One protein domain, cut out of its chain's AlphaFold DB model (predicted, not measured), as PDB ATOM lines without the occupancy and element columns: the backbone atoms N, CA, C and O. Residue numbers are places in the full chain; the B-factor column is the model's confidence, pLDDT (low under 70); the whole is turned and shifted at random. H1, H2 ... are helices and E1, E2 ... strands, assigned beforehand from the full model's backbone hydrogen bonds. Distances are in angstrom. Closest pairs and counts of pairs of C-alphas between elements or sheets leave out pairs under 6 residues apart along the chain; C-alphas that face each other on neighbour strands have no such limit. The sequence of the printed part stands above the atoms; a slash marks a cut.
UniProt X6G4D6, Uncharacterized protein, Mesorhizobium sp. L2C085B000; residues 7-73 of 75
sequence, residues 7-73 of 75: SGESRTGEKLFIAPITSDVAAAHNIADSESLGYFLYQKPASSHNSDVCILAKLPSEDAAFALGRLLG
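Overview. This is residues 7 to 73 of the 75 residues of an uncharacterized protein of Mesorhizobium sp. L2C085B000 (UniProt X6G4D6). A small, twisted sheet of four strands forms a wall, and the helix H2 packs along one face of it, over E2; no named helix is on the other face. The short helix H1 is off the sheet and apart from H2, and a long link leads from it back to the inner strand E3. The printed part has 67 residues with two named helices and four named strands, in the chain order E1 E2 H1 E3 E4 H2, and the sheet runs E1 E2 E3 E4, antiparallel throughout. The class is mixed, helices and strands, in two layers, that is, a sheet with a helix on one face. The whole is compact, with a radius of gyration of the C-alphas of 11.7 A, and flat, spanning 30 by 30 by 12 A.

Arrangement. The sheet holds E1, residues 7 to 9, E2, residues 15 to 19, E3, residues 40 to 44, and E4, residues 54 to 58. E1 and E4 are its edge strands, and the strands' lines turn by 49 degrees from edge to edge. E2 and E3 are antiparallel at 152 degrees, with N 17 and O 42 2.9 A apart and N 42 and O 17 3.0 A apart, within hydrogen-bond range. E1 and E2 form a hairpin, antiparallel at 162 degrees, with N 16 and O 8 at 2.8 A. E3 and E4 form the other hairpin, antiparallel at 169 degrees, with N 41 and O 57 at 2.8 A. H2, residues 62 to 72, is on the sheet at a height over the sheet of 9.3 A. It lies over E2, and only just not over E3, on which 2 of its C-alphas fall; it runs along the strands, at 5 degrees to E2 on the local plane. The closest C-alphas of E2 and H2 are those of Ile 18 and Ala 65, 6.5 A apart. H1, residues 23 to 28, is not on the sheet, and it is apart from E1, E4 and H2. In H1 and H2 every O i to N i+4 pair is within hydrogen-bond range.

Along the chain. E2 is 12.4 A from first to last C-alpha, E3 12.3 A, E4 11.6 A and E1 7.2 A. H2 measures 15.2 A and H1 8.5 A. E1 begins at C-alpha 7, at (150.207, 213.037, 228.341), E3 at C-alpha 40, at (152.304, 202.770, 233.791), and H2 ends at C-alpha 72, at (145.481, 207.175, 222.691).

Size, cuts and confidence. The two C-alphas farthest apart, those of Arg 11 and Ser 34, are 33.0 A from each other. The printed part has no cut. The link from H1 to E3, 11 residues, is long. The mean pLDDT of the printed part is 82.6, and residues 46 to 51, in the link between E3 and E4, are under 70.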
ATOM      1  N   SER A   7     151.402 212.535 227.680       83.38
ATOM      2  CA  SER A   7     150.207 213.037 228.341       83.38
ATOM      3  C   SER A   7     149.128 213.433 227.356       83.38
ATOM      4  O   SER A   7     149.381 213.738 226.192       83.38
ATOM      5  N   GLY A   8     147.896 213.405 227.834       83.44
ATOM      6  CA  GLY A   8     146.742 213.824 227.063       83.44
ATOM      7  C   GLY A   8     145.530 213.972 227.957       83.44
ATOM      8  O   GLY A   8     145.564 213.656 229.147       83.44
ATOM      9  N   GLU A   9     144.457 214.483 227.380       81.38
ATOM     10  CA  GLU A   9     143.209 214.710 228.091       81.38
ATOM     11  C   GLU A   9     142.175 213.676 227.642       81.38
ATOM     12  O   GLU A   9     141.952 213.446 226.453       81.38
ATOM     13  N   SER A  10     141.561 213.011 228.614       73.38
ATOM     14  CA  SER A  10     140.399 212.161 228.404       73.38
ATOM     15  C   SER A  10     139.202 213.013 227.981       73.38
ATOM     16  O   SER A  10     139.102 214.195 228.309       73.38
ATOM     17  N   ARG A  11     138.210 212.387 227.341       70.25
ATOM     18  CA  ARG A  11     136.923 213.028 227.004       70.25
ATOM     19  C   ARG A  11     136.187 213.594 228.226       70.25
ATOM     20  O   ARG A  11     135.321 214.445 228.068       70.25
ATOM     21  N   THR A  12     136.509 213.095 229.416       70.75
ATOM     22  CA  THR A  12     135.959 213.505 230.715       70.75
ATOM     23  C   THR A  12     136.711 214.677 231.361       70.75
ATOM     24  O   THR A  12     136.313 215.112 232.437       70.75
ATOM     25  N   GLY A  13     137.773 215.204 230.733       72.12
ATOM     26  CA  GLY A  13     138.621 216.271 231.289       72.12
ATOM     27  C   GLY A  13     139.701 215.778 232.264       72.12
ATOM     28  O   GLY A  13     140.385 216.567 232.913       72.12
ATOM     29  N   GLU A  14     139.859 214.462 232.405       78.69
ATOM     30  CA  GLU A  14     140.913 213.855 233.223       78.69
ATOM     31  C   GLU A  14     142.218 213.779 232.436       78.69
ATOM     32  O   GLU A  14     142.207 213.451 231.250       78.69
ATOM     33  N   LYS A  15     143.362 214.020 233.081       84.50
ATOM     34  CA  LYS A  15     144.652 213.859 232.406       84.50
ATOM     35  C   LYS A  15     145.097 212.403 232.464       84.50
ATOM     36  O   LYS A  15     145.187 211.812 233.539       84.50
ATOM     37  N   LEU A  16     145.380 211.846 231.296       87.44
ATOM     38  CA  LEU A  16     145.973 210.532 231.101       87.44
ATOM     39  C   LEU A  16     147.482 210.678 230.959       87.44
ATOM     40  O   LEU A  16     147.958 211.572 230.258       87.44
ATOM     41  N   PHE A  17     148.213 209.773 231.595       87.56
ATOM     42  CA  PHE A  17     149.665 209.742 231.580       87.56
ATOM     43  C   PHE A  17     150.166 208.341 231.279       87.56
ATOM     44  O   PHE A  17     149.645 207.362 231.815       87.56
ATOM     45  N   ILE A  18     151.211 208.266 230.458       90.12
ATOM     46  CA  ILE A  18     152.063 207.086 230.365       90.12
ATOM     47  C   ILE A  18     153.465 207.498 230.787       90.12
ATOM     48  O   ILE A  18     154.146 208.224 230.063       90.12
ATOM     49  N   ALA A  19     153.863 207.055 231.976       88.06
ATOM     50  CA  ALA A  19     155.157 207.364 232.572       88.06
ATOM     51  C   ALA A  19     155.493 206.352 233.683       88.06
ATOM     52  O   ALA A  19     154.611 205.605 234.127       88.06
ATOM     53  N   PRO A  20     156.748 206.308 234.151       87.44
ATOM     54  CA  PRO A  20     157.084 205.640 235.402       87.44
ATOM     55  C   PRO A  20     156.338 206.264 236.586       87.44
ATOM     56  O   PRO A  20     156.163 207.483 236.646       87.44
ATOM     57  N   ILE A  21     155.903 205.437 237.539       85.81
ATOM     58  CA  ILE A  21     155.303 205.928 238.787       85.81
ATOM     59  C   ILE A  21     156.392 206.329 239.781       85.81
ATOM     60  O   ILE A  21     157.469 205.736 239.821       85.81
ATOM     61  N   THR A  22     156.112 207.335 240.609       83.81
ATOM     62  CA  THR A  22     157.017 207.719 241.699       83.81
ATOM     63  C   THR A  22     156.877 206.762 242.882       83.81
ATOM     64  O   THR A  22     155.855 206.090 243.033       83.81
ATOM     65  N   SER A  23     157.877 206.743 243.767       82.44
ATOM     66  CA  SER A  23     157.836 205.947 245.002       82.44
ATOM     67  C   SER A  23     156.625 206.280 245.881       82.44
ATOM     68  O   SER A  23     156.044 205.377 246.472       82.44
ATOM     69  N   ASP A  24     156.187 207.544 245.908       81.94
ATOM     70  CA  ASP A  24     154.987 207.959 246.649       81.94
ATOM     71  C   ASP A  24     153.713 207.308 246.092       81.94
ATOM     72  O   ASP A  24     152.864 206.841 246.851       81.94
ATOM     73  N   VAL A  25     153.586 207.247 244.761       82.88
ATOM     74  CA  VAL A  25     152.452 206.600 244.086       82.88
ATOM     75  C   VAL A  25     152.517 205.088 244.299       82.88
ATOM     76  O   VAL A  25     151.517 204.476 244.665       82.88
ATOM     77  N   ALA A  26     153.692 204.473 244.149       86.25
ATOM     78  CA  ALA A  26     153.863 203.045 244.415       86.25
ATOM     79  C   ALA A  26     153.461 202.683 245.858       86.25
ATOM     80  O   ALA A  26     152.689 201.744 246.061       86.25
ATOM     81  N   ALA A  27     153.891 203.477 246.844       85.12
ATOM     82  CA  ALA A  27     153.529 203.295 248.246       85.12
ATOM     83  C   ALA A  27     152.020 203.467 248.487       85.12
ATOM     84  O   ALA A  27     151.415 202.643 249.173       85.12
ATOM     85  N   ALA A  28     151.391 204.482 247.882       84.88
ATOM     86  CA  ALA A  28     149.948 204.708 247.988       84.88
ATOM     87  C   ALA A  28     149.117 203.532 247.438       84.88
ATOM     88  O   ALA A  28     148.055 203.218 247.975       84.88
ATOM     89  N   HIS A  29     149.620 202.847 246.407       83.50
ATOM     90  CA  HIS A  29     148.967 201.691 245.786       83.50
ATOM     91  C   HIS A  29     149.442 200.329 246.318       83.50
ATOM     92  O   HIS A  29     149.010 199.303 245.797       83.50
ATOM     93  N   ASN A  30     150.285 200.293 247.360       85.12
ATOM     94  CA  ASN A  30     150.909 199.069 247.889       85.12
ATOM     95  C   ASN A  30     151.647 198.238 246.817       85.12
ATOM     96  O   ASN A  30     151.652 197.008 246.867       85.12
ATOM     97  N   ILE A  31     152.265 198.904 245.841       85.12
ATOM     98  CA  ILE A  31     153.078 198.269 244.798       85.12
ATOM     99  C   ILE A  31     154.501 198.102 245.336       85.12
ATOM    100  O   ILE A  31     155.100 199.065 245.814       85.12
ATOM    101  N   ALA A  32     155.054 196.892 245.248       84.75
ATOM    102  CA  ALA A  32     156.431 196.630 245.662       84.75
ATOM    103  C   ALA A  32     157.442 197.371 244.768       84.75
ATOM    104  O   ALA A  32     157.209 197.548 243.574       84.75
ATOM    105  N   ASP A  33     158.611 197.733 245.303       77.69
ATOM    106  CA  ASP A  33     159.639 198.473 244.549       77.69
ATOM    107  C   ASP A  33     160.134 197.740 243.291       77.69
ATOM    108  O   ASP A  33     160.474 198.357 242.286       77.69
ATOM    109  N   SER A  34     160.151 196.406 243.304       79.94
ATOM    110  CA  SER A  34     160.477 195.610 242.115       79.94
ATOM    111  C   SER A  34     159.389 195.687 241.039       79.94
ATOM    112  O   SER A  34     159.671 195.551 239.848       79.94
ATOM    113  N   GLU A  35     158.141 195.906 241.448       78.00
ATOM    114  CA  GLU A  35     156.985 196.006 240.569       78.00
ATOM    115  C   GLU A  35     156.716 197.437 240.110       78.00
ATOM    116  O   GLU A  35     156.092 197.595 239.063       78.00
ATOM    117  N   SER A  36     157.217 198.454 240.815       79.19
ATOM    118  CA  SER A  36     157.102 199.871 240.439       79.19
ATOM    119  C   SER A  36     158.034 200.273 239.288       79.19
ATOM    120  O   SER A  36     157.881 201.347 238.709       79.19
ATOM    121  N   LEU A  37     158.958 199.389 238.899       82.00
ATOM    122  CA  LEU A  37     159.803 199.563 237.722       82.00
ATOM    123  C   LEU A  37     158.998 199.381 236.424       82.00
ATOM    124  O   LEU A  37     158.301 198.374 236.234       82.00
ATOM    125  N   GLY A  38     159.162 200.332 235.503       85.81
ATOM    126  CA  GLY A  38     158.574 200.319 234.164       85.81
ATOM    127  C   GLY A  38     157.649 201.506 233.902       85.81
ATOM    128  O   GLY A  38     157.667 202.494 234.631       85.81
ATOM    129  N   TYR A  39     156.845 201.400 232.845       88.75
ATOM    130  CA  TYR A  39     155.858 202.412 232.472       88.75
ATOM    131  C   TYR A  39     154.465 201.993 232.928       88.75
ATOM    132  O   TYR A  39     154.092 200.821 232.858       88.75
ATOM    133  N   PHE A  40     153.673 202.969 233.349       91.06
ATOM    134  CA  PHE A  40     152.304 202.770 233.791       91.06
ATOM    135  C   PHE A  40     151.387 203.713 233.039       91.06
ATOM    136  O   PHE A  40     151.730 204.870 232.813       91.06
ATOM    137  N   LEU A  41     150.206 203.212 232.692       90.12
ATOM    138  CA  LEU A  41     149.084 204.044 232.307       90.12
ATOM    139  C   LEU A  41     148.333 204.428 233.577       90.12
ATOM    140  O   LEU A  41     147.805 203.558 234.277       90.12
ATOM    141  N   TYR A  42     148.250 205.721 233.852       89.12
ATOM    142  CA  TYR A  42     147.504 206.224 234.992       89.12
ATOM    143  C   TYR A  42     146.766 207.520 234.675       89.12
ATOM    144  O   TYR A  42     147.141 208.289 233.789       89.12
ATOM    145  N   GLN A  43     145.678 207.745 235.400       88.31
ATOM    146  CA  GLN A  43     144.878 208.959 235.329       88.31
ATOM    147  C   GLN A  43     145.155 209.828 236.546       88.31
ATOM    148  O   GLN A  43     145.302 209.322 237.658       88.31
ATOM    149  N   LYS A  44     145.202 211.142 236.340       82.88
ATOM    150  CA  LYS A  44     145.253 212.114 237.429       82.88
ATOM    151  C   LYS A  44     144.175 213.180 237.224       82.88
ATOM    152  O   LYS A  44     144.133 213.797 236.151       82.88
ATOM    153  N   PRO A  45     143.343 213.461 238.240       78.06
ATOM    154  CA  PRO A  45     142.464 214.622 238.208       78.06
ATOM    155  C   PRO A  45     143.302 215.906 238.132       78.06
ATOM    156  O   PRO A  45     144.340 216.023 238.787       78.06
ATOM    157  N   ALA A  46     142.854 216.893 237.353       65.56
ATOM    158  CA  ALA A  46     143.621 218.115 237.080       65.56
ATOM    159  C   ALA A  46     144.023 218.918 238.339       65.56
ATOM    160  O   ALA A  46     144.986 219.678 238.287       65.56
ATOM    161  N   SER A  47     143.316 218.732 239.460       63.25
ATOM    162  CA  SER A  47     143.500 219.477 240.714       63.25
ATOM    163  C   SER A  47     143.925 218.603 241.907       63.25
ATOM    164  O   SER A  47     143.849 219.054 243.049       63.25
ATOM    165  N   SER A  48     144.345 217.363 241.670       63.25
ATOM    166  CA  SER A  48     144.552 216.396 242.750       63.25
ATOM    167  C   SER A  48     146.017 216.171 243.129       63.25
ATOM    168  O   SER A  48     146.938 216.365 242.324       63.25
ATOM    169  N   HIS A  49     146.235 215.742 244.376       65.75
ATOM    170  CA  HIS A  49     147.554 215.361 244.879       65.75
ATOM    171  C   HIS A  49     148.067 214.104 244.160       65.75
ATOM    172  O   HIS A  49     147.306 213.368 243.535       65.75
ATOM    173  N   ASN A  50     149.377 213.844 244.225       64.69
ATOM    174  CA  ASN A  50     149.968 212.636 243.627       64.69
ATOM    175  C   ASN A  50     149.380 211.334 244.205       64.69
ATOM    176  O   ASN A  50     149.443 210.304 243.550       64.69
ATOM    177  N   SER A  51     148.773 211.392 245.389       65.81
ATOM    178  CA  SER A  51     148.095 210.269 246.039       65.81
ATOM    179  C   SER A  51     146.767 209.873 245.382       65.81
ATOM    180  O   SER A  51     146.296 208.768 245.614       65.81
ATOM    181  N   ASP A  52     146.170 210.747 244.566       73.81
ATOM    182  CA  ASP A  52     144.883 210.502 243.890       73.81
ATOM    183  C   ASP A  52     145.074 209.981 242.455       73.81
ATOM    184  O   ASP A  52     144.191 210.092 241.600       73.81
ATOM    185  N   VAL A  53     146.272 209.490 242.147       81.75
ATOM    186  CA  VAL A  53     146.542 208.865 240.859       81.75
ATOM    187  C   VAL A  53     145.749 207.561 240.787       81.75
ATOM    188  O   VAL A  53     145.742 206.766 241.716       81.75
ATOM    189  N   CYS A  54     145.062 207.325 239.677       87.00
ATOM    190  CA  CYS A  54     144.398 206.055 239.417       87.00
ATOM    191  C   CYS A  54     145.244 205.267 238.421       87.00
ATOM    192  O   CYS A  54     145.277 205.593 237.231       87.00
ATOM    193  N   ILE A  55     145.965 204.252 238.902       88.19
ATOM    194  CA  ILE A  55     146.722 203.351 238.029       88.19
ATOM    195  C   ILE A  55     145.734 202.450 237.290       88.19
ATOM    196  O   ILE A  55     145.033 201.648 237.902       88.19
ATOM    197  N   LEU A  56     145.702 202.575 235.965       88.44
ATOM    198  CA  LEU A  56     144.830 201.779 235.107       88.44
ATOM    199  C   LEU A  56     145.499 200.470 234.692       88.44
ATOM    200  O   LEU A  56     144.859 199.421 234.675       88.44
ATOM    201  N   ALA A  57     146.782 200.531 234.325       89.38
ATOM    202  CA  ALA A  57     147.532 199.366 233.873       89.38
ATOM    203  C   ALA A  57     149.045 199.568 233.999       89.38
ATOM    204  O   ALA A  57     149.564 200.662 233.772       89.38
ATOM    205  N   LYS A  58     149.766 198.476 234.273       89.81
ATOM    206  CA  LYS A  58     151.217 198.396 234.073       89.81
ATOM    207  C   LYS A  58     151.504 197.987 232.633       89.81
ATOM    208  O   LYS A  58     150.886 197.057 232.117       89.81
ATOM    209  N   LEU A  59     152.450 198.663 231.990       88.69
ATOM    210  CA  LEU A  59     152.834 198.369 230.616       88.69
ATOM    211  C   LEU A  59     154.012 197.390 230.591       88.69
ATOM    212  O   LEU A  59     154.943 197.525 231.388       88.69
ATOM    213  N   PRO A  60     153.986 196.393 229.690       86.75
ATOM    214  CA  PRO A  60     154.980 195.323 229.681       86.75
ATOM    215  C   PRO A  60     156.345 195.761 229.132       86.75
ATOM    216  O   PRO A  60     157.345 195.102 229.404       86.75
ATOM    217  N   SER A  61     156.404 196.843 228.349       87.12
ATOM    218  CA  SER A  61     157.638 197.358 227.750       87.12
ATOM    219  C   SER A  61     157.514 198.833 227.359       87.12
ATOM    220  O   SER A  61     156.413 199.384 227.295       87.12
ATOM    221  N   GLU A  62     158.652 199.460 227.053       86.00
ATOM    222  CA  GLU A  62     158.704 200.808 226.473       86.00
ATOM    223  C   GLU A  62     157.975 200.863 225.121       86.00
ATOM    224  O   GLU A  62     157.160 201.754 224.899       86.00
ATOM    225  N   ASP A  63     158.154 199.862 224.254       88.25
ATOM    226  CA  ASP A  63     157.441 199.795 222.972       88.25
ATOM    227  C   ASP A  63     155.917 199.797 223.149       88.25
ATOM    228  O   ASP A  63     155.199 200.451 222.390       88.25
ATOM    229  N   ALA A  64     155.411 199.107 224.178       88.12
ATOM    230  CA  ALA A  64     153.991 199.118 224.508       88.12
ATOM    231  C   ALA A  64     153.527 200.504 224.984       88.12
ATOM    232  O   ALA A  64     152.427 200.924 224.628       88.12
ATOM    233  N   ALA A  65     154.364 201.234 225.727       88.06
ATOM    234  CA  ALA A  65     154.107 202.619 226.123       88.06
ATOM    235  C   ALA A  65     154.021 203.563 224.922       88.06
ATOM    236  O   ALA A  65     153.045 204.302 224.802       88.06
ATOM    237  N   PHE A  66     154.966 203.477 223.986       87.81
ATOM    238  CA  PHE A  66     154.933 204.266 222.754       87.81
ATOM    239  C   PHE A  66     153.737 203.910 221.864       87.81
ATOM    240  O   PHE A  66     153.056 204.801 221.349       87.81
ATOM    241  N   ALA A  67     153.466 202.618 221.672       89.31
ATOM    242  CA  ALA A  67     152.346 202.158 220.857       89.31
ATOM    243  C   ALA A  67     151.005 202.610 221.448       89.31
ATOM    244  O   ALA A  67     150.151 203.119 220.721       89.31
ATOM    245  N   LEU A  68     150.839 202.482 222.767       87.56
ATOM    246  CA  LEU A  68     149.635 202.917 223.460       87.56
ATOM    247  C   LEU A  68     149.494 204.441 223.455       87.56
ATOM    248  O   LEU A  68     148.403 204.934 223.190       87.56
ATOM    249  N   GLY A  69     150.584 205.183 223.667       87.50
ATOM    250  CA  GLY A  69     150.596 206.642 223.559       87.50
ATOM    251  C   GLY A  69     150.102 207.111 222.192       87.50
ATOM    252  O   GLY A  69     149.210 207.951 222.115       87.50
ATOM    253  N   ARG A  70     150.571 206.477 221.109       87.44
ATOM    254  CA  ARG A  70     150.087 206.756 219.746       87.44
ATOM    255  C   ARG A  70     148.617 206.391 219.540       87.44
ATOM    256  O   ARG A  70     147.900 207.157 218.906       87.44
ATOM    257  N   LEU A  71     148.165 205.247 220.059       87.88
ATOM    258  CA  LEU A  71     146.762 204.814 219.956       87.88
ATOM    259  C   LEU A  71     145.807 205.750 220.701       87.88
ATOM    260  O   LEU A  71     144.707 206.016 220.226       87.88
ATOM    261  N   LEU A  72     146.236 206.242 221.861       84.38
ATOM    262  CA  LEU A  72     145.481 207.175 222.691       84.38
ATOM    263  C   LEU A  72     145.624 208.634 222.225       84.38
ATOM    264  O   LEU A  72     144.937 209.501 222.758       84.38
ATOM    265  N   GLY A  73     146.483 208.910 221.238       82.81
ATOM    266  CA  GLY A  73     146.747 210.265 220.751       82.81
ATOM    267  C   GLY A  73     147.439 211.157 221.783       82.81
ATOM    268  O   GLY A  73     147.237 212.367 221.766       82.81
TER     269      GLY A  73